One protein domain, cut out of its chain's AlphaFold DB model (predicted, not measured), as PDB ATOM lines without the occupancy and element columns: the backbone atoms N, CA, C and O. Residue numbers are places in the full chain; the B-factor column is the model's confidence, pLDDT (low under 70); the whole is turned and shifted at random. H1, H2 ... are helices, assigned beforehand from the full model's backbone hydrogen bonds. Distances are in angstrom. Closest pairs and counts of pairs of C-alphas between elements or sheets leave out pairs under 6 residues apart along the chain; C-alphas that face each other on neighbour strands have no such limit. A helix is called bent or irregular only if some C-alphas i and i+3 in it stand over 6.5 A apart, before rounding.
ATOM      1  N   SER A   4     164.078 200.969 166.331       57.00
ATOM      2  CA  SER A   4     165.068 199.881 166.320       57.00
ATOM      3  C   SER A   4     165.346 199.316 167.716       57.00
ATOM      4  O   SER A   4     165.334 198.105 167.894       57.00
ATOM      5  N   THR A   5     165.470 200.173 168.735       59.62
ATOM      6  CA  THR A   5     165.611 199.737 170.137       59.62
ATOM      7  C   THR A   5     164.383 198.987 170.657       59.62
ATOM      8  O   THR A   5     164.526 198.104 171.487       59.62
ATOM      9  N   ILE A   6     163.172 199.294 170.180       57.50
ATOM     10  CA  ILE A   6     161.943 198.611 170.626       57.50
ATOM     11  C   ILE A   6     161.894 197.175 170.080       57.50
ATOM     12  O   ILE A   6     161.470 196.264 170.789       57.50
ATOM     13  N   ALA A   7     162.369 196.951 168.850       57.59
ATOM     14  CA  ALA A   7     162.418 195.626 168.233       57.59
ATOM     15  C   ALA A   7     163.354 194.655 168.981       57.59
ATOM     16  O   ALA A   7     163.004 193.488 169.153       57.59
ATOM     17  N   ASP A   8     164.480 195.147 169.508       60.50
ATOM     18  CA  ASP A   8     165.411 194.340 170.309       60.50
ATOM     19  C   ASP A   8     164.815 193.934 171.674       60.50
ATOM     20  O   ASP A   8     165.014 192.806 172.130       60.50
ATOM     21  N   TYR A   9     163.996 194.796 172.293       57.91
ATOM     22  CA  TYR A   9     163.234 194.473 173.514       57.91
ATOM     23  C   TYR A   9     162.052 193.518 173.271       57.91
ATOM     24  O   TYR A   9     161.597 192.848 174.198       57.91
ATOM     25  N   LEU A  10     161.559 193.424 172.032       60.50
ATOM     26  CA  LEU A  10     160.495 192.501 171.624       60.50
ATOM     27  C   LEU A  10     161.031 191.175 171.062       60.50
ATOM     28  O   LEU A  10     160.249 190.338 170.602       60.50
ATOM     29  N   GLY A  11     162.348 190.951 171.094       67.00
ATOM     30  CA  GLY A  11     162.939 189.689 170.665       67.00
ATOM     31  C   GLY A  11     162.280 188.500 171.374       67.00
ATOM     32  O   GLY A  11     162.055 188.529 172.582       67.00
ATOM     33  N   PHE A  12     161.989 187.420 170.642       65.00
ATOM     34  CA  PHE A  12     161.249 186.259 171.164       65.00
ATOM     35  C   PHE A  12     161.810 185.719 172.492       65.00
ATOM     36  O   PHE A  12     161.043 185.344 173.367       65.00
ATOM     37  N   ARG A  13     163.137 185.737 172.681       63.56
ATOM     38  CA  ARG A  13     163.800 185.296 173.925       63.56
ATOM     39  C   ARG A  13     163.626 186.261 175.103       63.56
ATOM     40  O   ARG A  13     163.693 185.828 176.250       63.56
ATOM     41  N   VAL A  14     163.441 187.547 174.812       64.69
ATOM     42  CA  VAL A  14     163.142 188.586 175.803       64.69
ATOM     43  C   VAL A  14     161.683 188.472 176.224       64.69
ATOM     44  O   VAL A  14     161.387 188.570 177.401       64.69
ATOM     45  N   LEU A  15     160.774 188.169 175.295       68.12
ATOM     46  CA  LEU A  15     159.347 188.018 175.594       68.12
ATOM     47  C   LEU A  15     158.975 186.658 176.183       68.12
ATOM     48  O   LEU A  15     158.060 186.590 176.995       68.12
ATOM     49  N   TRP A  16     159.667 185.590 175.797       76.38
ATOM     50  CA  TRP A  16     159.362 184.218 176.187       76.38
ATOM     51  C   TRP A  16     160.603 183.552 176.754       76.38
ATOM     52  O   TRP A  16     161.576 183.339 176.035       76.38
ATOM     53  N   SER A  17     160.575 183.187 178.037       82.19
ATOM     54  CA  SER A  17     161.715 182.527 178.685       82.19
ATOM     55  C   SER A  17     161.902 181.088 178.165       82.19
ATOM     56  O   SER A  17     161.090 180.214 178.494       82.19
ATOM     57  N   PRO A  18     162.975 180.776 177.403       83.75
ATOM     58  CA  PRO A  18     163.210 179.417 176.906       83.75
ATOM     59  C   PRO A  18     163.625 178.470 178.038       83.75
ATOM     60  O   PRO A  18     163.282 177.292 178.034       83.75
ATOM     61  N   TYR A  19     164.319 178.998 179.050       85.69
ATOM     62  CA  TYR A  19     164.701 178.241 180.240       85.69
ATOM     63  C   TYR A  19     163.470 177.761 181.010       85.69
ATOM     64  O   TYR A  19     163.388 176.593 181.383       85.69
ATOM     65  N   PHE A  20     162.475 178.637 181.184       85.44
ATOM     66  CA  PHE A  20     161.232 178.268 181.855       85.44
ATOM     67  C   PHE A  20     160.438 177.229 181.054       85.44
ATOM     68  O   PHE A  20     159.914 176.281 181.635       85.44
ATOM     69  N   PHE A  21     160.428 177.339 179.721       88.94
ATOM     70  CA  PHE A  21     159.837 176.322 178.848       88.94
ATOM     71  C   PHE A  21     160.457 174.938 179.074       88.94
ATOM     72  O   PHE A  21     159.731 173.964 179.268       88.94
ATOM     73  N   ILE A  22     161.792 174.847 179.100       91.69
ATOM     74  CA  ILE A  22     162.506 173.579 179.321       91.69
ATOM     75  C   ILE A  22     162.141 172.986 180.686       91.69
ATOM     76  O   ILE A  22     161.828 171.800 180.769       91.69
ATOM     77  N   VAL A  23     162.118 173.800 181.746       91.69
ATOM     78  CA  VAL A  23     161.720 173.352 183.091       91.69
ATOM     79  C   VAL A  23     160.294 172.796 183.090       91.69
ATOM     80  O   VAL A  23     160.054 171.714 183.625       91.69
ATOM     81  N   LEU A  24     159.348 173.480 182.445       92.75
ATOM     82  CA  LEU A  24     157.965 173.012 182.341       92.75
ATOM     83  C   LEU A  24     157.832 171.730 181.513       92.75
ATOM     84  O   LEU A  24     157.059 170.847 181.885       92.75
ATOM     85  N   MET A  25     158.607 171.583 180.438       94.44
ATOM     86  CA  MET A  25     158.656 170.344 179.658       94.44
ATOM     87  C   MET A  25     159.220 169.185 180.483       94.44
ATOM     88  O   MET A  25     158.665 168.089 180.442       94.44
ATOM     89  N   LEU A  26     160.259 169.418 181.291       95.00
ATOM     90  CA  LEU A  26     160.787 168.412 182.216       95.00
ATOM     91  C   LEU A  26     159.744 167.998 183.259       95.00
ATOM     92  O   LEU A  26     159.591 166.805 183.524       95.00
ATOM     93  N   ILE A  27     158.980 168.949 183.806       94.38
ATOM     94  CA  ILE A  27     157.870 168.664 184.730       94.38
ATOM     95  C   ILE A  27     156.782 167.838 184.033       94.38
ATOM     96  O   ILE A  27     156.308 166.851 184.596       94.38
ATOM     97  N   LEU A  28     156.408 168.197 182.804       94.19
ATOM     98  CA  LEU A  28     155.380 167.500 182.031       94.19
ATOM     99  C   LEU A  28     155.801 166.066 181.679       94.19
ATOM    100  O   LEU A  28     155.040 165.122 181.895       94.19
ATOM    101  N   VAL A  29     157.031 165.885 181.193       93.75
ATOM    102  CA  VAL A  29     157.606 164.565 180.902       93.75
ATOM    103  C   VAL A  29     157.724 163.744 182.183       93.75
ATOM    104  O   VAL A  29     157.299 162.591 182.206       93.75
ATOM    105  N   GLY A  30     158.230 164.334 183.268       93.19
ATOM    106  CA  GLY A  30     158.313 163.691 184.578       93.19
ATOM    107  C   GLY A  30     156.948 163.221 185.080       93.19
ATOM    108  O   GLY A  30     156.809 162.074 185.505       93.19
ATOM    109  N   TYR A  31     155.916 164.056 184.944       92.94
ATOM    110  CA  TYR A  31     154.537 163.698 185.264       92.94
ATOM    111  C   TYR A  31     154.055 162.488 184.451       92.94
ATOM    112  O   TYR A  31     153.555 161.524 185.036       92.94
ATOM    113  N   PHE A  32     154.239 162.471 183.128       92.00
ATOM    114  CA  PHE A  32     153.829 161.328 182.302       92.00
ATOM    115  C   PHE A  32     154.641 160.062 182.599       92.00
ATOM    116  O   PHE A  32     154.080 158.967 182.650       92.00
ATOM    117  N   LEU A  33     155.938 160.187 182.881       89.69
ATOM    118  CA  LEU A  33     156.771 159.060 183.302       89.69
ATOM    119  C   LEU A  33     156.284 158.471 184.628       89.69
ATOM    120  O   LEU A  33     156.143 157.252 184.736       89.69
ATOM    121  N   ILE A  34     155.979 159.309 185.620       87.69
ATOM    122  CA  ILE A  34     155.468 158.869 186.924       87.69
ATOM    123  C   ILE A  34     154.089 158.216 186.776       87.69
ATOM    124  O   ILE A  34     153.852 157.142 187.325       87.69
ATOM    125  N   THR A  35     153.190 158.826 186.003       85.75
ATOM    126  CA  THR A  35     151.788 158.389 185.891       85.75
ATOM    127  C   THR A  35     151.556 157.222 184.936       85.75
ATOM    128  O   THR A  35     150.605 156.459 185.124       85.75
ATOM    129  N   MET A  36     152.415 157.035 183.930       84.69
ATOM    130  CA  MET A  36     152.305 155.933 182.969       84.69
ATOM    131  C   MET A  36     153.305 154.811 183.250       84.69
ATOM    132  O   MET A  36     152.891 153.661 183.392       84.69
ATOM    133  N   LYS A  37     154.604 155.130 183.348       82.44
ATOM    134  CA  LYS A  37     155.690 154.135 183.407       82.44
ATOM    135  C   LYS A  37     155.980 153.658 184.828       82.44
ATOM    136  O   LYS A  37     156.073 152.458 185.061       82.44
ATOM    137  N   PHE A  38     156.107 154.578 185.782       80.38
ATOM    138  CA  PHE A  38     156.487 154.259 187.164       80.38
ATOM    139  C   PHE A  38     155.303 154.080 188.111       80.38
ATOM    140  O   PHE A  38     155.509 153.862 189.305       80.38
ATOM    141  N   ARG A  39     154.068 154.116 187.599       76.31
ATOM    142  CA  ARG A  39     152.861 154.021 188.427       76.31
ATOM    143  C   ARG A  39     152.839 152.763 189.296       76.31
ATOM    144  O   ARG A  39     152.367 152.821 190.419       76.31
ATOM    145  N   THR A  40     153.398 151.652 188.809       74.44
ATOM    146  CA  THR A  40     153.416 150.352 189.501       74.44
ATOM    147  C   THR A  40     154.238 150.351 190.788       74.44
ATOM    148  O   THR A  40     154.117 149.421 191.576       74.44
ATOM    149  N   ARG A  41     155.055 151.386 191.030       73.94
ATOM    150  CA  ARG A  41     155.777 151.572 192.296       73.94
ATOM    151  C   ARG A  41     154.908 152.168 193.409       73.94
ATOM    152  O   ARG A  41     155.358 152.214 194.549       73.94
ATOM    153  N   PHE A  42     153.698 152.636 193.101       74.25
ATOM    154  CA  PHE A  42     152.801 153.282 194.058       74.25
ATOM    155  C   PHE A  42     151.590 152.404 194.380       74.25
ATOM    156  O   PHE A  42     151.034 151.729 193.513       74.25
ATOM    157  N   VAL A  43     151.154 152.444 195.639       67.38
ATOM    158  CA  VAL A  43     149.949 151.745 196.106       67.38
ATOM    159  C   VAL A  43     148.711 152.402 195.480       67.38
ATOM    160  O   VAL A  43     148.600 153.628 195.466       67.38
ATOM    161  N   SER A  44     147.781 151.596 194.957       67.94
ATOM    162  CA  SER A  44     146.561 152.055 194.263       67.94
ATOM    163  C   SER A  44     146.828 152.868 192.984       67.94
ATOM    164  O   SER A  44     146.266 153.946 192.775       67.94
ATOM    165  N   SER A  45     147.687 152.337 192.107       71.75
ATOM    166  CA  SER A  45     148.111 152.953 190.843       71.75
ATOM    167  C   SER A  45     147.050 152.884 189.732       71.75
ATOM    168  O   SER A  45     147.212 152.182 188.724       71.75
ATOM    169  N   GLU A  46     145.942 153.597 189.909       79.94
ATOM    170  CA  GLU A  46     144.919 153.728 188.869       79.94
ATOM    171  C   GLU A  46     145.503 154.314 187.573       79.94
ATOM    172  O   GLU A  46     146.431 155.133 187.586       79.94
ATOM    173  N   LYS A  47     144.956 153.882 186.427       82.19
ATOM    174  CA  LYS A  47     145.383 154.383 185.115       82.19
ATOM    175  C   LYS A  47     145.063 155.876 185.008       82.19
ATOM    176  O   LYS A  47     143.963 156.299 185.353       82.19
ATOM    177  N   LEU A  48     146.003 156.648 184.462       87.44
ATOM    178  CA  LEU A  48     145.786 158.060 184.164       87.44
ATOM    179  C   LEU A  48     144.594 158.219 183.211       87.44
ATOM    180  O   LEU A  48     144.591 157.675 182.105       87.44
ATOM    181  N   THR A  49     143.583 158.971 183.636       88.88
ATOM    182  CA  THR A  49     142.430 159.264 182.781       88.88
ATOM    183  C   THR A  49     142.789 160.325 181.742       88.88
ATOM    184  O   THR A  49     143.579 161.231 182.016       88.88
ATOM    185  N   LYS A  50     142.160 160.274 180.555       89.25
ATOM    186  CA  LYS A  50     142.339 161.313 179.520       89.25
ATOM    187  C   LYS A  50     142.052 162.711 180.075       89.25
ATOM    188  O   LYS A  50     142.802 163.640 179.813       89.25
ATOM    189  N   ARG A  51     141.021 162.829 180.921       90.12
ATOM    190  CA  ARG A  51     140.664 164.073 181.607       90.12
ATOM    191  C   ARG A  51     141.827 164.611 182.449       90.12
ATOM    192  O   ARG A  51     142.208 165.758 182.260       90.12
ATOM    193  N   GLN A  52     142.410 163.799 183.333       91.19
ATOM    194  CA  GLN A  52     143.549 164.207 184.170       91.19
ATOM    195  C   GLN A  52     144.749 164.656 183.324       91.19
ATOM    196  O   GLN A  52     145.295 165.731 183.560       91.19
ATOM    197  N   ALA A  53     145.092 163.888 182.284       92.31
ATOM    198  CA  ALA A  53     146.168 164.244 181.362       92.31
ATOM    199  C   ALA A  53     145.925 165.605 180.687       92.31
ATOM    200  O   ALA A  53     146.820 166.451 180.663       92.31
ATOM    201  N   THR A  54     144.709 165.847 180.183       94.38
ATOM    202  CA  THR A  54     144.338 167.118 179.548       94.38
ATOM    203  C   THR A  54     144.395 168.281 180.535       94.38
ATOM    204  O   THR A  54     145.008 169.293 180.219       94.38
ATOM    205  N   PHE A  55     143.815 168.152 181.734       94.44
ATOM    206  CA  PHE A  55     143.821 169.228 182.735       94.44
ATOM    207  C   PHE A  55     145.237 169.576 183.205       94.44
ATOM    208  O   PHE A  55     145.565 170.756 183.300       94.44
ATOM    209  N   PHE A  56     146.092 168.574 183.437       94.56
ATOM    210  CA  PHE A  56     147.482 168.818 183.824       94.56
ATOM    211  C   PHE A  56     148.262 169.510 182.701       94.56
ATOM    212  O   PHE A  56     148.918 170.523 182.935       94.56
ATOM    213  N   THR A  57     148.131 169.008 181.470       95.50
ATOM    214  CA  THR A  57     148.802 169.590 180.299       95.50
ATOM    215  C   THR A  57     148.340 171.027 180.061       95.50
ATOM    216  O   THR A  57     149.176 171.906 179.881       95.50
ATOM    217  N   LEU A  58     147.032 171.296 180.134       95.56
ATOM    218  CA  LEU A  58     146.487 172.652 180.035       95.56
ATOM    219  C   LEU A  58     147.009 173.559 181.150       95.56
ATOM    220  O   LEU A  58     147.385 174.690 180.867       95.56
ATOM    221  N   GLY A  59     147.092 173.070 182.390       94.81
ATOM    222  CA  GLY A  59     147.671 173.826 183.501       94.81
ATOM    223  C   GLY A  59     149.124 174.234 183.240       94.81
ATOM    224  O   GLY A  59     149.478 175.387 183.467       94.81
ATOM    225  N   ILE A  60     149.947 173.328 182.700       95.12
ATOM    226  CA  ILE A  60     151.344 173.612 182.329       95.12
ATOM    227  C   ILE A  60     151.435 174.595 181.155       95.12
ATOM    228  O   ILE A  60     152.238 175.527 181.198       95.12
ATOM    229  N   VAL A  61     150.606 174.424 180.123       94.00
ATOM    230  CA  VAL A  61     150.572 175.333 178.966       94.00
ATOM    231  C   VAL A  61     150.145 176.738 179.392       94.00
ATOM    232  O   VAL A  61     150.808 177.704 179.029       94.00
ATOM    233  N   LEU A  62     149.095 176.863 180.208       92.94
ATOM    234  CA  LEU A  62     148.648 178.145 180.754       92.94
ATOM    235  C   LEU A  62     149.714 178.781 181.649       92.94
ATOM    236  O   LEU A  62     149.937 179.985 181.564       92.94
ATOM    237  N   LEU A  63     150.413 177.986 182.460       92.38
ATOM    238  CA  LEU A  63     151.520 178.475 183.277       92.38
ATOM    239  C   LEU A  63     152.646 179.054 182.417       92.38
ATOM    240  O   LEU A  63     153.172 180.111 182.751       92.38
ATOM    241  N   TYR A  64     152.969 178.420 181.287       91.38
ATOM    242  CA  TYR A  64     153.928 178.975 180.333       91.38
ATOM    243  C   TYR A  64     153.405 180.239 179.644       91.38
ATOM    244  O   TYR A  64     154.133 181.220 179.546       91.38
ATOM    245  N   MET A  65     152.149 180.241 179.193       89.00
ATOM    246  CA  MET A  65     151.542 181.401 178.532       89.00
ATOM    247  C   MET A  65     151.516 182.629 179.435       89.00
ATOM    248  O   MET A  65     151.784 183.733 178.974       89.00
ATOM    249  N   ILE A  66     151.213 182.432 180.718       87.81
ATOM    250  CA  ILE A  66     151.144 183.517 181.686       87.81
ATOM    251  C   ILE A  66     152.556 183.867 182.160       87.81
ATOM    252  O   ILE A  66     153.061 184.911 181.770       87.81
ATOM    253  N   GLU A  67     153.224 183.012 182.936       85.56
ATOM    254  CA  GLU A  67     154.503 183.341 183.595       85.56
ATOM    255  C   GLU A  67     155.706 183.327 182.644       85.56
ATOM    256  O   GLU A  67     156.687 184.039 182.855       85.56
ATOM    257  N   GLY A  68     155.647 182.517 181.585       83.06
ATOM    258  CA  GLY A  68     156.695 182.479 180.567       83.06
ATOM    259  C   GLY A  68     156.731 183.742 179.714       83.06
ATOM    260  O   GLY A  68     157.799 184.053 179.181       83.06
ATOM    261  N   SER A  69     155.613 184.477 179.638       79.94
ATOM    262  CA  SER A  69     155.565 185.794 179.015       79.94
ATOM    263  C   SER A  69     156.191 186.843 179.945       79.94
ATOM    264  O   SER A  69     155.672 187.171 181.012       79.94
ATOM    265  N   GLN A  70     157.331 187.401 179.542       72.75
ATOM    266  CA  GLN A  70     157.960 188.535 180.228       72.75
ATOM    267  C   GLN A  70     157.263 189.864 179.893       72.75
ATOM    268  O   GLN A  70     157.633 190.906 180.433       72.75
ATOM    269  N   LEU A  71     156.236 189.831 179.031       68.12
ATOM    270  CA  LEU A  71     155.455 190.994 178.607       68.12
ATOM    271  C   LEU A  71     155.007 191.864 179.791       68.12
ATOM    272  O   LEU A  71     155.262 193.067 179.750       68.12
ATOM    273  N   PRO A  72     154.431 191.321 180.879       68.06
ATOM    274  CA  PRO A  72     153.951 192.179 181.961       68.06
ATOM    275  C   PRO A  72     155.069 192.649 182.896       68.06
ATOM    276  O   PRO A  72     154.890 193.644 183.587       68.06
ATOM    277  N   LYS A  73     156.248 192.009 182.887       70.69
ATOM    278  CA  LYS A  73     157.439 192.528 183.587       70.69
ATOM    279  C   LYS A  73     157.989 193.771 182.892       70.69
ATOM    280  O   LYS A  73     158.379 194.725 183.553       70.69
ATOM    281  N   ILE A  74     157.963 193.785 181.560       66.88
ATOM    282  CA  ILE A  74     158.297 194.971 180.760       66.88
ATOM    283  C   ILE A  74     157.197 196.031 180.932       66.88
ATOM    284  O   ILE A  74     157.485 197.212 181.118       66.88
ATOM    285  N   GLY A  75     155.935 195.591 180.933       62.38
ATOM    286  CA  GLY A  75     154.759 196.425 181.164       62.38
ATOM    287  C   GLY A  75     154.718 197.068 182.549       62.38
ATOM    288  O   GLY A  75     154.222 198.180 182.654       62.38
ATOM    289  N   TYR A  76     155.295 196.444 183.582       63.81
ATOM    290  CA  TYR A  76     155.334 196.965 184.954       63.81
ATOM    291  C   TYR A  76     155.925 198.378 185.047       63.81
ATOM    292  O   TYR A  76     155.400 199.206 185.788       63.81
ATOM    293  N   PHE A  77     156.972 198.682 184.267       62.75
ATOM    294  CA  PHE A  77     157.574 200.022 184.236       62.75
ATOM    295  C   PHE A  77     156.577 201.113 183.832       62.75
ATOM    296  O   PHE A  77     156.717 202.261 184.251       62.75
ATOM    297  N   TYR A  78     155.569 200.752 183.040       63.75
ATOM    298  CA  TYR A  78     154.538 201.663 182.553       63.75
ATOM    299  C   TYR A  78     153.239 201.540 183.363       63.75
ATOM    300  O   TYR A  78     152.621 202.544 183.711       63.75
ATOM    301  N   PHE A  79     152.848 200.310 183.697       70.94
ATOM    302  CA  PHE A  79     151.588 199.951 184.335       70.94
ATOM    303  C   PHE A  79     151.788 198.791 185.312       70.94
ATOM    304  O   PHE A  79     151.571 197.622 184.982       70.94
ATOM    305  N   HIS A  80     152.143 199.143 186.542       74.19
ATOM    306  CA  HIS A  80     152.232 198.252 187.700       74.19
ATOM    307  C   HIS A  80     151.060 197.256 187.813       74.19
ATOM    308  O   HIS A  80     151.269 196.066 188.032       74.19
ATOM    309  N   GLU A  81     149.837 197.709 187.533       75.25
ATOM    310  CA  GLU A  81     148.614 196.899 187.601       75.25
ATOM    311  C   GLU A  81     148.605 195.689 186.661       75.25
ATOM    312  O   GLU A  81     148.100 194.621 187.009       75.25
ATOM    313  N   THR A  82     149.187 195.825 185.466       77.06
ATOM    314  CA  THR A  82     149.182 194.744 184.464       77.06
ATOM    315  C   THR A  82     149.913 193.503 184.972       77.06
ATOM    316  O   THR A  82     149.477 192.377 184.718       77.06
ATOM    317  N   TYR A  83     150.963 193.703 185.771       81.44
ATOM    318  CA  TYR A  83     151.697 192.636 186.437       81.44
ATOM    319  C   TYR A  83     150.833 191.922 187.489       81.44
ATOM    320  O   TYR A  83     150.790 190.693 187.525       81.44
ATOM    321  N   TYR A  84     150.077 192.651 188.313       82.56
ATOM    322  CA  TYR A  84     149.260 192.028 189.363       82.56
ATOM    323  C   TYR A  84     147.971 191.394 188.844       82.56
ATOM    324  O   TYR A  84     147.559 190.360 189.373       82.56
ATOM    325  N   ILE A  85     147.387 191.912 187.760       82.62
ATOM    326  CA  ILE A  85     146.294 191.244 187.038       82.62
ATOM    327  C   ILE A  85     146.780 189.904 186.473       82.62
ATOM    328  O   ILE A  85     146.114 188.881 186.646       82.62
ATOM    329  N   GLN A  86     147.973 189.871 185.870       86.00
ATOM    330  CA  GLN A  86     148.595 188.628 185.410       86.00
ATOM    331  C   GLN A  86     148.778 187.635 186.570       86.00
ATOM    332  O   GLN A  86     148.399 186.469 186.439       86.00
ATOM    333  N   LYS A  87     149.313 188.078 187.718       87.94
ATOM    334  CA  LYS A  87     149.479 187.222 188.907       87.94
ATOM    335  C   LYS A  87     148.141 186.744 189.478       87.94
ATOM    336  O   LYS A  87     148.037 185.579 189.854       87.94
ATOM    337  N   ALA A  88     147.102 187.577 189.481       87.69
ATOM    338  CA  ALA A  88     145.755 187.168 189.876       87.69
ATOM    339  C   ALA A  88     145.227 186.045 188.969       87.69
ATOM    340  O   ALA A  88     144.779 185.011 189.465       87.69
ATOM    341  N   CYS A  89     145.348 186.195 187.645       87.81
ATOM    342  CA  CYS A  89     144.998 185.139 186.694       87.81
ATOM    343  C   CYS A  89     145.816 183.867 186.940       87.81
ATOM    344  O   CYS A  89     145.255 182.772 186.963       87.81
ATOM    345  N   LEU A  90     147.121 184.005 187.187       91.44
ATOM    346  CA  LEU A  90     148.013 182.885 187.468       91.44
ATOM    347  C   LEU A  90     147.538 182.086 188.692       91.44
ATOM    348  O   LEU A  90     147.389 180.868 188.606       91.44
ATOM    349  N   TYR A  91     147.254 182.757 189.810       91.75
ATOM    350  CA  TYR A  91     146.878 182.113 191.074       91.75
ATOM    351  C   TYR A  91     145.416 181.644 191.127       91.75
ATOM    352  O   TYR A  91     145.089 180.716 191.867       91.75
ATOM    353  N   LEU A  92     144.512 182.243 190.351       88.50
ATOM    354  CA  LEU A  92     143.098 181.857 190.346       88.50
ATOM    355  C   LEU A  92     142.771 180.804 189.284       88.50
ATOM    356  O   LEU A  92     141.928 179.945 189.529       88.50
ATOM    357  N   VAL A  93     143.434 180.832 188.125       90.88
ATOM    358  CA  VAL A  93     143.095 179.948 187.000       90.88
ATOM    359  C   VAL A  93     143.916 178.666 187.013       90.88
ATOM    360  O   VAL A  93     143.357 177.596 186.811       90.88
ATOM    361  N   ILE A  94     145.226 178.718 187.257       93.69
ATOM    362  CA  ILE A  94     146.096 177.546 187.049       93.69
ATOM    363  C   ILE A  94     145.972 176.482 188.154       93.69
ATOM    364  O   ILE A  94     145.871 175.296 187.814       93.69
ATOM    365  N   PRO A  95     145.941 176.823 189.459       93.31
ATOM    366  CA  PRO A  95     145.861 175.822 190.519       93.31
ATOM    367  C   PRO A  95     144.726 174.794 190.385       93.31
ATOM    368  O   PRO A  95     145.019 173.603 190.532       93.31
ATOM    369  N   PRO A  96     143.464 175.153 190.060       91.94
ATOM    370  CA  PRO A  96     142.409 174.149 189.909       91.94
ATOM    371  C   PRO A  96     142.688 173.157 188.767       91.94
ATOM    372  O   PRO A  96     142.382 171.972 188.915       91.94
ATOM    373  N   PHE A  97     143.321 173.589 187.669       93.12
ATOM    374  CA  PHE A  97     143.707 172.693 186.571       93.12
ATOM    375  C   PHE A  97     144.762 171.684 187.019       93.12
ATOM    376  O   PHE A  97     144.622 170.491 186.745       93.12
ATOM    377  N   LEU A  98     145.776 172.131 187.763       93.44
ATOM    378  CA  LEU A  98     146.807 171.236 188.291       93.44
ATOM    379  C   LEU A  98     146.241 170.261 189.330       93.44
ATOM    380  O   LEU A  98     146.565 169.075 189.284       93.44
ATOM    381  N   ILE A  99     145.347 170.715 190.215       91.88
ATOM    382  CA  ILE A  99     144.717 169.855 191.229       91.88
ATOM    383  C   ILE A  99     143.909 168.730 190.581       91.88
ATOM    384  O   ILE A  99     144.071 167.570 190.963       91.88
ATOM    385  N   ILE A 100     143.077 169.053 189.586       90.88
ATOM    386  CA  ILE A 100     142.262 168.069 188.849       90.88
ATOM    387  C   ILE A 100     143.138 167.178 187.966       90.88
ATOM    388  O   ILE A 100     142.829 166.001 187.773       90.88
ATOM    389  N   GLY A 101     144.210 167.739 187.410       90.44
ATOM    390  CA  GLY A 101     145.132 167.038 186.531       90.44
ATOM    391  C   GLY A 101     145.965 165.975 187.245       90.44
ATOM    392  O   GLY A 101     146.339 164.974 186.639       90.44
ATOM    393  N   ILE A 102     146.240 166.145 188.536       91.38
ATOM    394  CA  ILE A 102     147.034 165.192 189.315       91.38
ATOM    395  C   ILE A 102     146.131 164.058 189.852       91.38
ATOM    396  O   ILE A 102     145.153 164.322 190.555       91.38
ATOM    397  N   PRO A 103     146.445 162.777 189.560       88.94
ATOM    398  CA  PRO A 103     145.713 161.635 190.099       88.94
ATOM    399  C   PRO A 103     145.650 161.596 191.628       88.94
ATOM    400  O   PRO A 103     146.599 161.949 192.329       88.94
ATOM    401  N   GLN A 104     144.546 161.063 192.155       87.56
ATOM    402  CA  GLN A 104     144.294 160.976 193.597       87.56
ATOM    403  C   GLN A 104     145.381 160.209 194.362       87.56
ATOM    404  O   GLN A 104     145.731 160.591 195.476       87.56
ATOM    405  N   TRP A 105     145.947 159.150 193.777       84.62
ATOM    406  CA  TRP A 105     147.010 158.373 194.419       84.62
ATOM    407  C   TRP A 105     148.312 159.174 194.590       84.62
ATOM    408  O   TRP A 105     148.991 159.002 195.600       84.62
ATOM    409  N   ILE A 106     148.622 160.107 193.678       87.62
ATOM    410  CA  ILE A 106     149.769 161.021 193.824       87.62
ATOM    411  C   ILE A 106     149.508 161.982 194.977       87.62
ATOM    412  O   ILE A 106     150.362 162.155 195.843       87.62
ATOM    413  N   TRP A 107     148.305 162.555 195.038       87.44
ATOM    414  CA  TRP A 107     147.914 163.406 196.157       87.44
ATOM    415  C   TRP A 107     148.007 162.676 197.496       87.44
ATOM    416  O   TRP A 107     148.580 163.217 198.438       87.44
ATOM    417  N   ARG A 108     147.532 161.426 197.579       86.06
ATOM    418  CA  ARG A 108     147.690 160.593 198.783       86.06
ATOM    419  C   ARG A 108     149.160 160.400 199.150       86.06
ATOM    420  O   ARG A 108     149.500 160.547 200.318       86.06
ATOM    421  N   ALA A 109     150.025 160.105 198.179       86.12
ATOM    422  CA  ALA A 109     151.456 159.928 198.424       86.12
ATOM    423  C   ALA A 109     152.119 161.206 198.969       86.12
ATOM    424  O   ALA A 109     152.926 161.131 199.892       86.12
ATOM    425  N   ILE A 110     151.743 162.378 198.448       86.44
ATOM    426  CA  ILE A 110     152.258 163.676 198.906       86.44
ATOM    427  C   ILE A 110     151.752 164.002 200.320       86.44
ATOM    428  O   ILE A 110     152.538 164.376 201.187       86.44
ATOM    429  N   ILE A 111     150.452 163.833 200.572       84.44
ATOM    430  CA  ILE A 111     149.800 164.206 201.840       84.44
ATOM    431  C   ILE A 111     150.216 163.279 202.987       84.44
ATOM    432  O   ILE A 111     150.396 163.731 204.118       84.44
ATOM    433  N   ASN A 112     150.367 161.984 202.706       83.62
ATOM    434  CA  ASN A 112     150.730 160.990 203.715       83.62
ATOM    435  C   ASN A 112     152.236 160.946 203.996       83.62
ATOM    436  O   ASN A 112     152.651 160.262 204.931       83.62
ATOM    437  N   ASN A 113     153.051 161.677 203.232       85.50
ATOM    438  CA  ASN A 113     154.478 161.777 203.491       85.50
ATOM    439  C   ASN A 113     154.715 162.494 204.837       85.50
ATOM    440  O   ASN A 113     154.272 163.638 204.997       85.50
ATOM    441  N   PRO A 114     155.416 161.871 205.805       82.56
ATOM    442  CA  PRO A 114     155.619 162.442 207.137       82.56
ATOM    443  C   PRO A 114     156.276 163.827 207.113       82.56
ATOM    444  O   PRO A 114     155.935 164.657 207.953       82.56
ATOM    445  N   ALA A 115     157.135 164.114 206.126       84.81
ATOM    446  CA  ALA A 115     157.788 165.415 205.982       84.81
ATOM    447  C   ALA A 115     156.794 166.557 205.711       84.81
ATOM    448  O   ALA A 115     156.973 167.673 206.193       84.81
ATOM    449  N   PHE A 116     155.718 166.278 204.971       81.94
ATOM    450  CA  PHE A 116     154.736 167.291 204.579       81.94
ATOM    451  C   PHE A 116     153.431 167.204 205.371       81.94
ATOM    452  O   PHE A 116     152.634 168.140 205.343       81.94
ATOM    453  N   LYS A 117     153.210 166.121 206.119       79.69
ATOM    454  CA  LYS A 117     151.966 165.859 206.851       79.69
ATOM    455  C   LYS A 117     151.560 167.008 207.781       79.69
ATOM    456  O   LYS A 117     150.384 167.363 207.827       79.69
ATOM    457  N   LEU A 118     152.517 167.619 208.488       81.06
ATOM    458  CA  LEU A 118     152.252 168.765 209.367       81.06
ATOM    459  C   LEU A 118     151.811 170.003 208.573       81.06
ATOM    460  O   LEU A 118     150.816 170.635 208.925       81.06
ATOM    461  N   ILE A 119     152.517 170.303 207.477       83.31
ATOM    462  CA  ILE A 119     152.207 171.417 206.574       83.31
ATOM    463  C   ILE A 119     150.795 171.224 206.017       83.31
ATOM    464  O   ILE A 119     149.936 172.080 206.196       83.31
ATOM    465  N   PHE A 120     150.497 170.061 205.443       81.56
ATOM    466  CA  PHE A 120     149.171 169.780 204.901       81.56
ATOM    467  C   PHE A 120     148.065 169.868 205.960       81.56
ATOM    468  O   PHE A 120     147.006 170.416 205.676       81.56
ATOM    469  N   ASN A 121     148.294 169.432 207.200       79.06
ATOM    470  CA  ASN A 121     147.272 169.508 208.251       79.06
ATOM    471  C   ASN A 121     146.916 170.952 208.671       79.06
ATOM    472  O   ASN A 121     145.793 171.225 209.103       79.06
ATOM    473  N   ILE A 122     147.861 171.888 208.547       80.44
ATOM    474  CA  ILE A 122     147.639 173.311 208.839       80.44
ATOM    475  C   ILE A 122     147.087 174.022 207.600       80.44
ATOM    476  O   ILE A 122     146.024 174.638 207.667       80.44
ATOM    477  N   PHE A 123     147.777 173.893 206.466       81.19
ATOM    478  CA  PHE A 123     147.486 174.631 205.238       81.19
ATOM    479  C   PHE A 123     146.274 174.092 204.467       81.19
ATOM    480  O   PHE A 123     145.683 174.840 203.703       81.19
ATOM    481  N   MET A 124     145.823 172.850 204.688       79.12
ATOM    482  CA  MET A 124     144.557 172.368 204.107       79.12
ATOM    483  C   MET A 124     143.315 172.819 204.889       79.12
ATOM    484  O   MET A 124     142.193 172.526 204.468       79.12
ATOM    485  N   LYS A 125     143.463 173.529 206.020       83.19
ATOM    486  CA  LYS A 125     142.310 174.128 206.706       83.19
ATOM    487  C   LYS A 125     141.758 175.260 205.831       83.19
ATOM    488  O   LYS A 125     142.471 176.238 205.615       83.19
ATOM    489  N   PRO A 126     140.491 175.191 205.382       81.62
ATOM    490  CA  PRO A 126     139.992 176.066 204.323       81.62
ATOM    491  C   PRO A 126     140.177 177.554 204.615       81.62
ATOM    492  O   PRO A 126     140.740 178.277 203.797       81.62
ATOM    493  N   LEU A 127     139.756 178.000 205.803       83.94
ATOM    494  CA  LEU A 127     139.861 179.403 206.210       83.94
ATOM    495  C   LEU A 127     141.314 179.874 206.315       83.94
ATOM    496  O   LEU A 127     141.613 180.989 205.908       83.94
ATOM    497  N   ILE A 128     142.218 179.022 206.805       86.88
ATOM    498  CA  ILE A 128     143.641 179.363 206.922       86.88
ATOM    499  C   ILE A 128     144.249 179.534 205.531       86.88
ATOM    500  O   ILE A 128     144.909 180.536 205.279       86.88
ATOM    501  N   ALA A 129     143.976 178.601 204.615       87.88
ATOM    502  CA  ALA A 129     144.460 178.666 203.239       87.88
ATOM    503  C   ALA A 129     143.985 179.936 202.520       87.88
ATOM    504  O   ALA A 129     144.775 180.622 201.877       87.88
ATOM    505  N   LEU A 130     142.697 180.264 202.683       87.00
ATOM    506  CA  LEU A 130     142.082 181.460 202.112       87.00
ATOM    507  C   LEU A 130     142.736 182.733 202.651       87.00
ATOM    508  O   LEU A 130     143.147 183.589 201.874       87.00
ATOM    509  N   ILE A 131     142.844 182.855 203.975       88.69
ATOM    510  CA  ILE A 131     143.389 184.050 204.621       88.69
ATOM    511  C   ILE A 131     144.864 184.226 204.254       88.69
ATOM    512  O   ILE A 131     145.252 185.311 203.837       88.69
ATOM    513  N   LEU A 132     145.677 183.168 204.339       91.44
ATOM    514  CA  LEU A 132     147.103 183.246 204.018       91.44
ATOM    515  C   LEU A 132     147.338 183.643 202.562       91.44
ATOM    516  O   LEU A 132     148.103 184.570 202.319       91.44
ATOM    517  N   PHE A 133     146.667 182.996 201.605       91.62
ATOM    518  CA  PHE A 133     146.805 183.364 200.195       91.62
ATOM    519  C   PHE A 133     146.522 184.856 199.978       91.62
ATOM    520  O   PHE A 133     147.348 185.555 199.395       91.62
ATOM    521  N   ASN A 134     145.399 185.353 200.502       89.12
ATOM    522  CA  ASN A 134     145.011 186.748 200.315       89.12
ATOM    523  C   ASN A 134     145.959 187.725 201.022       89.12
ATOM    524  O   ASN A 134     146.316 188.738 200.429       89.12
ATOM    525  N   ILE A 135     146.422 187.420 202.242       90.25
ATOM    526  CA  ILE A 135     147.393 188.260 202.962       90.25
ATOM    527  C   ILE A 135     148.673 188.417 202.146       90.25
ATOM    528  O   ILE A 135     149.113 189.541 201.918       90.25
ATOM    529  N   PHE A 136     149.267 187.314 201.686       92.06
ATOM    530  CA  PHE A 136     150.508 187.387 200.918       92.06
ATOM    531  C   PHE A 136     150.282 188.035 199.549       92.06
ATOM    532  O   PHE A 136     151.079 188.864 199.123       92.06
ATOM    533  N   PHE A 137     149.165 187.749 198.882       88.69
ATOM    534  CA  PHE A 137     148.848 188.390 197.611       88.69
ATOM    535  C   PHE A 137     148.717 189.919 197.750       88.69
ATOM    536  O   PHE A 137     149.380 190.658 197.022       88.69
ATOM    537  N   ILE A 138     147.963 190.405 198.740       87.12
ATOM    538  CA  ILE A 138     147.807 191.844 199.014       87.12
ATOM    539  C   ILE A 138     149.135 192.468 199.457       87.12
ATOM    540  O   ILE A 138     149.497 193.548 198.991       87.12
ATOM    541  N   PHE A 139     149.895 191.784 200.316       88.94
ATOM    542  CA  PHE A 139     151.210 192.247 200.760       88.94
ATOM    543  C   PHE A 139     152.161 192.461 199.581       88.94
ATOM    544  O   PHE A 139     152.869 193.468 199.540       88.94
ATOM    545  N   SER A 140     152.157 191.542 198.610       87.25
ATOM    546  CA  SER A 140     152.991 191.652 197.415       87.25
ATOM    547  C   SER A 140     152.689 192.925 196.632       87.25
ATOM    548  O   SER A 140     153.618 193.654 196.305       87.25
ATOM    549  N   TYR A 141     151.403 193.246 196.458       83.50
ATOM    550  CA  TYR A 141     150.946 194.446 195.763       83.50
ATOM    551  C   TYR A 141     151.320 195.737 196.498       83.50
ATOM    552  O   TYR A 141     151.910 196.636 195.903       83.50
ATOM    553  N   LEU A 142     151.017 195.817 197.799       82.50
ATOM    554  CA  LEU A 142     151.243 197.030 198.592       82.50
ATOM    555  C   LEU A 142     152.726 197.374 198.736       82.50
ATOM    556  O   LEU A 142     153.104 198.540 198.696       82.50
ATOM    557  N   THR A 143     153.565 196.360 198.944       82.88
ATOM    558  CA  THR A 143     154.984 196.572 199.253       82.88
ATOM    559  C   THR A 143     155.874 196.529 198.027       82.88
ATOM    560  O   THR A 143     156.977 197.070 198.062       82.88
ATOM    561  N   ASN A 144     155.446 195.842 196.964       80.00
ATOM    562  CA  ASN A 144     156.299 195.485 195.829       80.00
ATOM    563  C   ASN A 144     157.589 194.768 196.232       80.00
ATOM    564  O   ASN A 144     158.548 194.712 195.462       80.00
ATOM    565  N   PHE A 145     157.605 194.183 197.432       78.81
ATOM    566  CA  PHE A 145     158.770 193.535 198.013       78.81
ATOM    567  C   PHE A 145     159.414 192.497 197.077       78.81
ATOM    568  O   PHE A 145     160.635 192.531 196.924       78.81
ATOM    569  N   PRO A 146     158.650 191.614 196.398       76.38
ATOM    570  CA  PRO A 146     159.253 190.614 195.520       76.38
ATOM    571  C   PRO A 146     159.934 191.237 194.301       76.38
ATOM    572  O   PRO A 146     160.930 190.704 193.829       76.38
ATOM    573  N   TYR A 147     159.400 192.358 193.809       74.12
ATOM    574  CA  TYR A 147     159.895 193.038 192.615       74.12
ATOM    575  C   TYR A 147     161.189 193.812 192.886       74.12
ATOM    576  O   TYR A 147     162.113 193.766 192.082       74.12
ATOM    577  N   TYR A 148     161.279 194.499 194.029       74.94
ATOM    578  CA  TYR A 148     162.490 195.236 194.418       74.94
ATOM    579  C   TYR A 148     163.606 194.340 194.978       74.94
ATOM    580  O   TYR A 148     164.709 194.817 195.245       74.94
ATOM    581  N   GLY A 149     163.326 193.050 195.177       79.62
ATOM    582  CA  GLY A 149     164.319 192.053 195.555       79.62
ATOM    583  C   GLY A 149     165.204 191.604 194.387       79.62
ATOM    584  O   GLY A 149     165.248 192.200 193.314       79.62
ATOM    585  N   SER A 150     165.923 190.498 194.587       85.75
ATOM    586  CA  SER A 150     166.609 189.806 193.494       85.75
ATOM    587  C   SER A 150     165.632 188.930 192.702       85.75
ATOM    588  O   SER A 150     164.595 188.518 193.224       85.75
ATOM    589  N   TYR A 151     166.013 188.544 191.480       82.00
ATOM    590  CA  TYR A 151     165.269 187.563 190.675       82.00
ATOM    591  C   TYR A 151     164.887 186.302 191.475       82.00
ATOM    592  O   TYR A 151     163.778 185.787 191.349       82.00
ATOM    593  N   TYR A 152     165.788 185.824 192.341       86.38
ATOM    594  CA  TYR A 152     165.539 184.656 193.184       86.38
ATOM    595  C   TYR A 152     164.484 184.918 194.263       86.38
ATOM    596  O   TYR A 152     163.677 184.034 194.535       86.38
ATOM    597  N   ILE A 153     164.455 186.117 194.857       89.00
ATOM    598  CA  ILE A 153     163.418 186.504 195.824       89.00
ATOM    599  C   ILE A 153     162.059 186.560 195.125       89.00
ATOM    600  O   ILE A 153     161.100 185.984 195.634       89.00
ATOM    601  N   GLU A 154     161.988 187.182 193.946       86.19
ATOM    602  CA  GLU A 154     160.761 187.244 193.146       86.19
ATOM    603  C   GLU A 154     160.247 185.833 192.818       86.19
ATOM    604  O   GLU A 154     159.077 185.517 193.045       86.19
ATOM    605  N   LEU A 155     161.138 184.956 192.341       87.06
ATOM    606  CA  LEU A 155     160.824 183.572 191.983       87.06
ATOM    607  C   LEU A 155     160.327 182.762 193.188       87.06
ATOM    608  O   LEU A 155     159.294 182.098 193.100       87.06
ATOM    609  N   LEU A 156     161.047 182.818 194.312       91.25
ATOM    610  CA  LEU A 156     160.693 182.089 195.531       91.25
ATOM    611  C   LEU A 156     159.373 182.586 196.114       91.25
ATOM    612  O   LEU A 156     158.534 181.777 196.505       91.25
ATOM    613  N   TYR A 157     159.166 183.900 196.138       92.50
ATOM    614  CA  TYR A 157     157.944 184.495 196.652       92.50
ATOM    615  C   TYR A 157     156.737 184.138 195.781       92.50
ATOM    616  O   TYR A 157     155.721 183.671 196.296       92.50
ATOM    617  N   ASN A 158     156.853 184.279 194.458       90.94
ATOM    618  CA  ASN A 158     155.787 183.899 193.531       90.94
ATOM    619  C   ASN A 158     155.473 182.398 193.626       90.94
ATOM    620  O   ASN A 158     154.306 182.013 193.662       90.94
ATOM    621  N   GLY A 159     156.499 181.548 193.740       92.44
ATOM    622  CA  GLY A 159     156.326 180.114 193.977       92.44
ATOM    623  C   GLY A 159     155.617 179.815 195.302       92.44
ATOM    624  O   GLY A 159     154.720 178.976 195.351       92.44
ATOM    625  N   PHE A 160     155.957 180.540 196.367       94.19
ATOM    626  CA  PHE A 160     155.301 180.418 197.665       94.19
ATOM    627  C   PHE A 160     153.820 180.821 197.603       94.19
ATOM    628  O   PHE A 160     152.958 180.053 198.036       94.19
ATOM    629  N   VAL A 161     153.495 181.970 197.004       93.75
ATOM    630  CA  VAL A 161     152.101 182.415 196.830       93.75
ATOM    631  C   VAL A 161     151.323 181.459 195.924       93.75
ATOM    632  O   VAL A 161     150.163 181.161 196.207       93.75
ATOM    633  N   PHE A 162     151.961 180.892 194.898       94.56
ATOM    634  CA  PHE A 162     151.359 179.853 194.064       94.56
ATOM    635  C   PHE A 162     150.983 178.606 194.869       94.56
ATOM    636  O   PHE A 162     149.879 178.082 194.726       94.56
ATOM    637  N   ILE A 163     151.866 178.146 195.759       93.44
ATOM    638  CA  ILE A 163     151.587 177.017 196.656       93.44
ATOM    639  C   ILE A 163     150.418 177.350 197.599       93.44
ATOM    640  O   ILE A 163     149.526 176.519 197.780       93.44
ATOM    641  N   LEU A 164     150.363 178.569 198.152       93.25
ATOM    642  CA  LEU A 164     149.212 179.023 198.945       93.25
ATOM    643  C   LEU A 164     147.913 179.018 198.132       93.25
ATOM    644  O   LEU A 164     146.876 178.601 198.644       93.25
ATOM    645  N   ALA A 165     147.965 179.415 196.860       92.69
ATOM    646  CA  ALA A 165     146.816 179.362 195.965       92.69
ATOM    647  C   ALA A 165     146.349 177.915 195.731       92.69
ATOM    648  O   ALA A 165     145.152 177.635 195.790       92.69
ATOM    649  N   VAL A 166     147.271 176.961 195.553       92.31
ATOM    650  CA  VAL A 166     146.940 175.525 195.484       92.31
ATOM    651  C   VAL A 166     146.242 175.062 196.764       92.31
ATOM    652  O   VAL A 166     145.212 174.389 196.687       92.31
ATOM    653  N   PHE A 167     146.732 175.461 197.941       90.62
ATOM    654  CA  PHE A 167     146.069 175.158 199.210       90.62
ATOM    655  C   PHE A 167     144.686 175.802 199.332       90.62
ATOM    656  O   PHE A 167     143.765 175.163 199.835       90.62
ATOM    657  N   MET A 168     144.508 177.032 198.848       90.00
ATOM    658  CA  MET A 168     143.210 177.708 198.824       90.00
ATOM    659  C   MET A 168     142.203 176.962 197.938       90.00
ATOM    660  O   MET A 168     141.050 176.759 198.318       90.00
ATOM    661  N   TRP A 169     142.628 176.509 196.760       89.88
ATOM    662  CA  TRP A 169     141.769 175.759 195.843       89.88
ATOM    663  C   TRP A 169     141.495 174.326 196.304       89.88
ATOM    664  O   TRP A 169     140.495 173.721 195.905       89.88
ATOM    665  N   TRP A 170     142.344 173.780 197.172       88.56
ATOM    666  CA  TRP A 170     142.259 172.395 197.607       88.56
ATOM    667  C   TRP A 170     140.891 172.005 198.207       88.56
ATOM    668  O   TRP A 170     140.258 171.097 197.667       88.56
ATOM    669  N   PRO A 171     140.341 172.680 199.240       83.69
ATOM    670  CA  PRO A 171     139.031 172.341 199.812       83.69
ATOM    671  C   PRO A 171     137.849 172.407 198.835       83.69
ATOM    672  O   PRO A 171     136.808 171.785 199.076       83.69
ATOM    673  N   LEU A 172     137.985 173.195 197.766       82.06
ATOM    674  CA  LEU A 172     136.957 173.377 196.747       82.06
ATOM    675  C   LEU A 172     136.959 172.236 195.735       82.06
ATOM    676  O   LEU A 172     135.896 171.702 195.407       82.06
ATOM    677  N   VAL A 173     138.151 171.869 195.269       84.38
ATOM    678  CA  VAL A 173     138.355 171.014 194.095       84.38
ATOM    679  C   VAL A 173     138.675 169.566 194.471       84.38
ATOM    680  O   VAL A 173     138.452 168.665 193.664       84.38
ATOM    681  N   ASN A 174     139.158 169.317 195.691       80.31
ATOM    682  CA  ASN A 174     139.582 167.992 196.130       80.31
ATOM    683  C   ASN A 174     138.463 166.941 195.989       80.31
ATOM    684  O   ASN A 174     137.338 167.108 196.472       80.31
ATOM    685  N   GLN A 175     138.809 165.825 195.346       70.94
ATOM    686  CA  GLN A 175     137.924 164.686 195.102       70.94
ATOM    687  C   GLN A 175     138.212 163.490 196.023       70.94
ATOM    688  O   GLN A 175     137.479 162.502 195.961       70.94
ATOM    689  N   LEU A 176     139.228 163.572 196.892       73.06
ATOM    690  CA  LEU A 176     139.594 162.486 197.800       73.06
ATOM    691  C   LEU A 176     138.443 162.178 198.775       73.06
ATOM    692  O   LEU A 176     137.997 163.075 199.498       73.06
ATOM    693  N   PRO A 177     137.963 160.923 198.828       63.66
ATOM    694  CA  PRO A 177     136.876 160.530 199.721       63.66
ATOM    695  C   PRO A 177     137.288 160.560 201.200       63.66
ATOM    696  O   PRO A 177     136.456 160.854 202.051       63.66
ATOM    697  N   GLU A 178     138.568 160.315 201.495       68.69
ATOM    698  CA  GLU A 178     139.131 160.284 202.856       68.69
ATOM    699  C   GLU A 178     139.259 161.671 203.503       68.69
ATOM    700  O   GLU A 178     139.404 161.789 204.719       68.69
ATOM    701  N   GLN A 179     139.233 162.743 202.708       68.88
ATOM    702  CA  GLN A 179     139.387 164.095 203.229       68.88
ATOM    703  C   GLN A 179     138.038 164.734 203.543       68.88
ATOM    704  O   GLN A 179     137.050 164.559 202.826       68.88
ATOM    705  N   ARG A 180     138.005 165.530 204.621       61.62
ATOM    706  CA  ARG A 180     136.803 166.252 205.049       61.62
ATOM    707  C   ARG A 180     136.336 167.193 203.942       61.62
ATOM    708  O   ARG A 180     136.918 168.253 203.722       61.62
ATOM    709  N   LYS A 181     135.246 166.821 203.275       67.62
ATOM    710  CA  LYS A 181     134.559 167.695 202.326       67.62
ATOM    711  C   LYS A 181     133.856 168.802 203.105       67.62
ATOM    712  O   LYS A 181     133.171 168.547 204.094       67.62
ATOM    713  N   LEU A 182     134.012 170.039 202.647       71.06
ATOM    714  CA  LEU A 182     133.186 171.147 203.113       71.06
ATOM    715  C   LEU A 182     131.701 170.795 202.903       71.06
ATOM    716  O   LEU A 182     131.326 170.312 201.829       71.06
ATOM    717  N   SER A 183     130.858 171.048 203.913       75.88
ATOM    718  CA  SER A 183     129.403 170.952 203.745       75.88
ATOM    719  C   SER A 183     128.945 171.928 202.656       75.88
ATOM    720  O   SER A 183     129.611 172.937 202.420       75.88
ATOM    721  N   ARG A 184     127.815 171.656 201.981       73.12
ATOM    722  CA  ARG A 184     127.343 172.497 200.857       73.12
ATOM    723  C   ARG A 184     127.277 173.983 201.230       73.12
ATOM    724  O   ARG A 184     127.819 174.804 200.503       73.12
ATOM    725  N   LEU A 185     126.729 174.304 202.405       76.50
ATOM    726  CA  LEU A 185     126.672 175.670 202.944       76.50
ATOM    727  C   LEU A 185     128.060 176.292 203.143       76.50
ATOM    728  O   LEU A 185     128.302 177.418 202.720       76.50
ATOM    729  N   LYS A 186     129.006 175.545 203.727       78.75
ATOM    730  CA  LYS A 186     130.374 176.039 203.926       78.75
ATOM    731  C   LYS A 186     131.121 176.209 202.603       78.75
ATOM    732  O   LYS A 186     131.927 177.122 202.509       78.75
ATOM    733  N   LYS A 187     130.852 175.385 201.580       77.44
ATOM    734  CA  LYS A 187     131.395 175.594 200.225       77.44
ATOM    735  C   LYS A 187     130.893 176.898 199.623       77.44
ATOM    736  O   LYS A 187     131.706 177.664 199.131       77.44
ATOM    737  N   VAL A 188     129.586 177.156 199.697       77.88
ATOM    738  CA  VAL A 188     128.999 178.403 199.183       77.88
ATOM    739  C   VAL A 188     129.598 179.609 199.903       77.88
ATOM    740  O   VAL A 188     130.099 180.508 199.239       77.88
ATOM    741  N   GLY A 189     129.650 179.589 201.240       81.25
ATOM    742  CA  GLY A 189     130.280 180.660 202.015       81.25
ATOM    743  C   GLY A 189     131.767 180.842 201.696       81.25
ATOM    744  O   GLY A 189     132.241 181.967 201.612       81.25
ATOM    745  N   TYR A 190     132.498 179.751 201.456       83.69
ATOM    746  CA  TYR A 190     133.912 179.798 201.088       83.69
ATOM    747  C   TYR A 190     134.148 180.412 199.705       83.69
ATOM    748  O   TYR A 190     135.019 181.262 199.558       83.69
ATOM    749  N   ILE A 191     133.356 180.008 198.705       81.06
ATOM    750  CA  ILE A 191     133.400 180.594 197.357       81.06
ATOM    751  C   ILE A 191     133.028 182.072 197.432       81.06
ATOM    752  O   ILE A 191     133.724 182.901 196.859       81.06
ATOM    753  N   PHE A 192     131.969 182.401 198.173       81.69
ATOM    754  CA  PHE A 192     131.526 183.776 198.361       81.69
ATOM    755  C   PHE A 192     132.628 184.637 198.987       81.69
ATOM    756  O   PHE A 192     132.985 185.662 198.421       81.69
ATOM    757  N   LEU A 193     133.243 184.182 200.084       80.88
ATOM    758  CA  LEU A 193     134.382 184.860 200.713       80.88
ATOM    759  C   LEU A 193     135.568 185.009 199.753       80.88
ATOM    760  O   LEU A 193     136.132 186.091 199.657       80.88
ATOM    761  N   GLY A 194     135.931 183.955 199.020       79.06
ATOM    762  CA  GLY A 194     137.033 184.008 198.058       79.06
ATOM    763  C   GLY A 194     136.795 185.008 196.928       79.06
ATOM    764  O   GLY A 194     137.681 185.804 196.629       79.06
ATOM    765  N   ILE A 195     135.594 185.014 196.342       77.50
ATOM    766  CA  ILE A 195     135.216 185.957 195.281       77.50
ATOM    767  C   ILE A 195     135.176 187.382 195.824       77.50
ATOM    768  O   ILE A 195     135.727 188.276 195.193       77.50
ATOM    769  N   VAL A 196     134.566 187.601 196.990       79.88
ATOM    770  CA  VAL A 196     134.474 188.930 197.604       79.88
ATOM    771  C   VAL A 196     135.864 189.492 197.879       79.88
ATOM    772  O   VAL A 196     136.135 190.627 197.504       79.88
ATOM    773  N   ILE A 197     136.772 188.706 198.463       78.00
ATOM    774  CA  ILE A 197     138.129 189.184 198.751       78.00
ATOM    775  C   ILE A 197     138.903 189.445 197.454       78.00
ATOM    776  O   ILE A 197     139.549 190.486 197.338       78.00
ATOM    777  N   ALA A 198     138.812 188.557 196.460       74.75
ATOM    778  CA  ALA A 198     139.453 188.769 195.163       74.75
ATOM    779  C   ALA A 198     138.923 190.031 194.463       74.75
ATOM    780  O   ALA A 198     139.705 190.816 193.933       74.75
ATOM    781  N   PHE A 199     137.608 190.258 194.508       78.25
ATOM    782  CA  PHE A 199     136.963 191.419 193.904       78.25
ATOM    783  C   PHE A 199     137.330 192.717 194.627       78.25
ATOM    784  O   PHE A 199     137.682 193.691 193.974       78.25
ATOM    785  N   ILE A 200     137.329 192.721 195.965       78.19
ATOM    786  CA  ILE A 200     137.793 193.861 196.772       78.19
ATOM    787  C   ILE A 200     139.256 194.172 196.460       78.19
ATOM    788  O   ILE A 200     139.598 195.331 196.247       78.19
ATOM    789  N   THR A 201     140.108 193.148 196.388       74.06
ATOM    790  CA  THR A 201     141.531 193.316 196.070       74.06
ATOM    791  C   THR A 201     141.701 193.938 194.685       74.06
ATOM    792  O   THR A 201     142.422 194.920 194.547       74.06
ATOM    793  N   LEU A 202     140.971 193.443 193.681       74.25
ATOM    794  CA  LEU A 202     141.001 193.979 192.320       74.25
ATOM    795  C   LEU A 202     140.456 195.417 192.243       74.25
ATOM    796  O   LEU A 202     141.054 196.268 191.593       74.25
ATOM    797  N   MET A 203     139.340 195.718 192.914       79.00
ATOM    798  CA  MET A 203     138.775 197.073 192.944       79.00
ATOM    799  C   MET A 203     139.712 198.062 193.631       79.00
ATOM    800  O   MET A 203     139.852 199.195 193.173       79.00
ATOM    801  N   PHE A 204     140.353 197.647 194.721       78.12
ATOM    802  CA  PHE A 204     141.313 198.470 195.445       78.12
ATOM    803  C   PHE A 204     142.531 198.797 194.575       78.12
ATOM    804  O   PHE A 204     142.920 199.961 194.487       78.12
ATOM    805  N   MET A 205     143.053 197.796 193.859       73.38
ATOM    806  CA  MET A 205     144.112 197.955 192.860       73.38
ATOM    807  C   MET A 205     143.725 198.984 191.778       73.38
ATOM    808  O   MET A 205     144.413 199.981 191.570       73.38
ATOM    809  N   VAL A 206     142.540 198.836 191.173       75.94
ATOM    810  CA  VAL A 206     142.028 199.782 190.157       75.94
ATOM    811  C   VAL A 206     141.838 201.197 190.720       75.94
ATOM    812  O   VAL A 206     142.114 202.183 190.038       75.94
ATOM    813  N   SER A 207     141.386 201.321 191.966       78.69
ATOM    814  CA  SER A 207     141.157 202.623 192.605       78.69
ATOM    815  C   SER A 207     142.468 203.376 192.841       78.69
ATOM    816  O   SER A 207     142.549 204.572 192.557       78.69
ATOM    817  N   LEU A 208     143.512 202.681 193.299       74.19
ATOM    818  CA  LEU A 208     144.852 203.253 193.453       74.19
ATOM    819  C   LEU A 208     145.458 203.670 192.114       74.19
ATOM    820  O   LEU A 208     146.080 204.730 192.030       74.19
ATOM    821  N   PHE A 209     145.221 202.892 191.057       73.62
ATOM    822  CA  PHE A 209     145.619 203.270 189.708       73.62
ATOM    823  C   PHE A 209     144.998 204.604 189.282       73.62
ATOM    824  O   PHE A 209     145.739 205.515 188.901       73.62
ATOM    825  N   LEU A 210     143.672 204.747 189.413       77.50
ATOM    826  CA  LEU A 210     142.963 205.984 189.070       77.50
ATOM    827  C   LEU A 210     143.515 207.179 189.859       77.50
ATOM    828  O   LEU A 210     143.816 208.213 189.263       77.50
ATOM    829  N   LEU A 211     143.758 207.008 191.161       77.50
ATOM    830  CA  LEU A 211     144.325 208.050 192.020       77.50
ATOM    831  C   LEU A 211     145.760 208.435 191.612       77.50
ATOM    832  O   LEU A 211     146.109 209.610 191.540       77.50
ATOM    833  N   SER A 212     146.603 207.453 191.286       70.44
ATOM    834  CA  SER A 212     147.977 207.701 190.823       70.44
ATOM    835  C   SER A 212     148.038 208.353 189.437       70.44
ATOM    836  O   SER A 212     149.044 208.973 189.081       70.44
ATOM    837  N   SER A 213     146.989 208.172 188.630       68.81
ATOM    838  CA  SER A 213     146.863 208.779 187.308       68.81
ATOM    839  C   SER A 213     146.358 210.219 187.390       68.81
ATOM    840  O   SER A 213     146.809 211.040 186.604       68.81
ATOM    841  N   SER A 214     145.518 210.559 188.379       67.06
ATOM    842  CA  SER A 214     145.022 211.926 188.582       67.06
ATOM    843  C   SER A 214     146.055 212.871 189.200       67.06
ATOM    844  O   SER A 214     145.961 214.069 188.993       67.06
ATOM    845  N   ILE A 215     147.035 212.352 189.951       63.69
ATOM    846  CA  ILE A 215     148.125 213.149 190.558       63.69
ATOM    847  C   ILE A 215     149.232 213.479 189.534       63.69
ATOM    848  O   ILE A 215     150.064 214.349 189.770       63.69
ATOM    849  N   ARG A 216     149.266 212.785 188.388       54.44
ATOM    850  CA  ARG A 216     150.267 212.982 187.323       54.44
ATOM    851  C   ARG A 216     149.870 214.030 186.267       54.44
ATOM    852  O   ARG A 216     150.553 214.113 185.247       54.44
TER     853      ARG A 216
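Overview. This is residues 4 to 216 of the 217 residues of a protein of Bacillus aquiflavi (UniProt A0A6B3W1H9). The longest helix, H12, runs along one side of a loose-cornered up-and-down bundle with H9, H11 and H6, and on the far side of H6 the hairpin of H3 and H4 adds two more long helices, with H3 outermost. H1 and H2 trail from the beginning of H3, H7 and H8 make a bend at one end of the bundle, and residues 113 to 118 and 210 to 216 stick out. The 213 printed residues hold twelve named helices, H1 to H12 in chain order, and no named strand; the class is all helix. The whole is compact, with a radius of gyration of the C-alphas of 19.1 A and spans of 60 by 43 by 29 A.

Along the chain. H12, residues 184 to 214, is 44.9 A long and ends at C-alpha 214 (145.022, 211.926, 188.582). H9, residues 126 to 143, is 25.9 A long; H11, residues 151 to 173, 31.8 A; H6, residues 80 to 101, 32.0 A. H4, residues 50 to 67, is 25.5 A long and H3, residues 18 to 37, 27.2 A. The shorter helices are H1, residues 4 to 9, from C-alpha 4 (165.068, 199.881, 166.320), H2, 12 to 15, H5, 71 to 76, H7, 104 to 111, H8, 114 to 123, and H10, 145 to 148. H8 is irregular, C-alphas 115 and 118 being 7.3 A apart; H6 and H11 are only just irregular, at 6.6 A for C-alphas 92 and 95 and 6.9 A for 168 and 171.

Arrangement. In the bundle of H6, H9, H11 and H12 each helix runs against the one before it in the chain. H12 touches H9 with residues 190 to 201 alone, the same way at a shallow tilt of 6 degrees; the closest C-alphas, of Leu 130 and Gly 194, are 7.0 A apart. H9 touches H11, closest at Ala 129 and Met 168, C-alphas 4.7 A apart. The hub, H6, touches H11 at a steep tilt of 49 degrees, closest C-alphas Pro 95 and Val 166, 5.1 A, and touches H4 at Phe 56 and Gly 101, C-alphas 4.0 A apart. H3 and H4 form a helical hairpin, closest C-alphas Phe 21 and Tyr 64, 6.6 A. H5 touches H6, H10 touches H11, and H7 and H8 only just touch, only at the corner, with 3 pairs of C-alphas within 8 A. H1 and H3 are apart. Every O i to N i+4 pair is within hydrogen-bond range in H1, H3, H4, H5, H7, H9 and H12, against 14 of 18 in H6, 4 of 6 in H8 and 17 of 19 in H11; H2 and H10 are too short for one.

Size, cuts and confidence. The C-alphas of Thr 40 and Ile 215, the two farthest apart, are 63.0 A apart. The printed part has no cut. The link from H3 to H4 is long, with 12 residues. The mean pLDDT of the printed part is 81.9; 30 residues are under 70, among them residues 4 to 15.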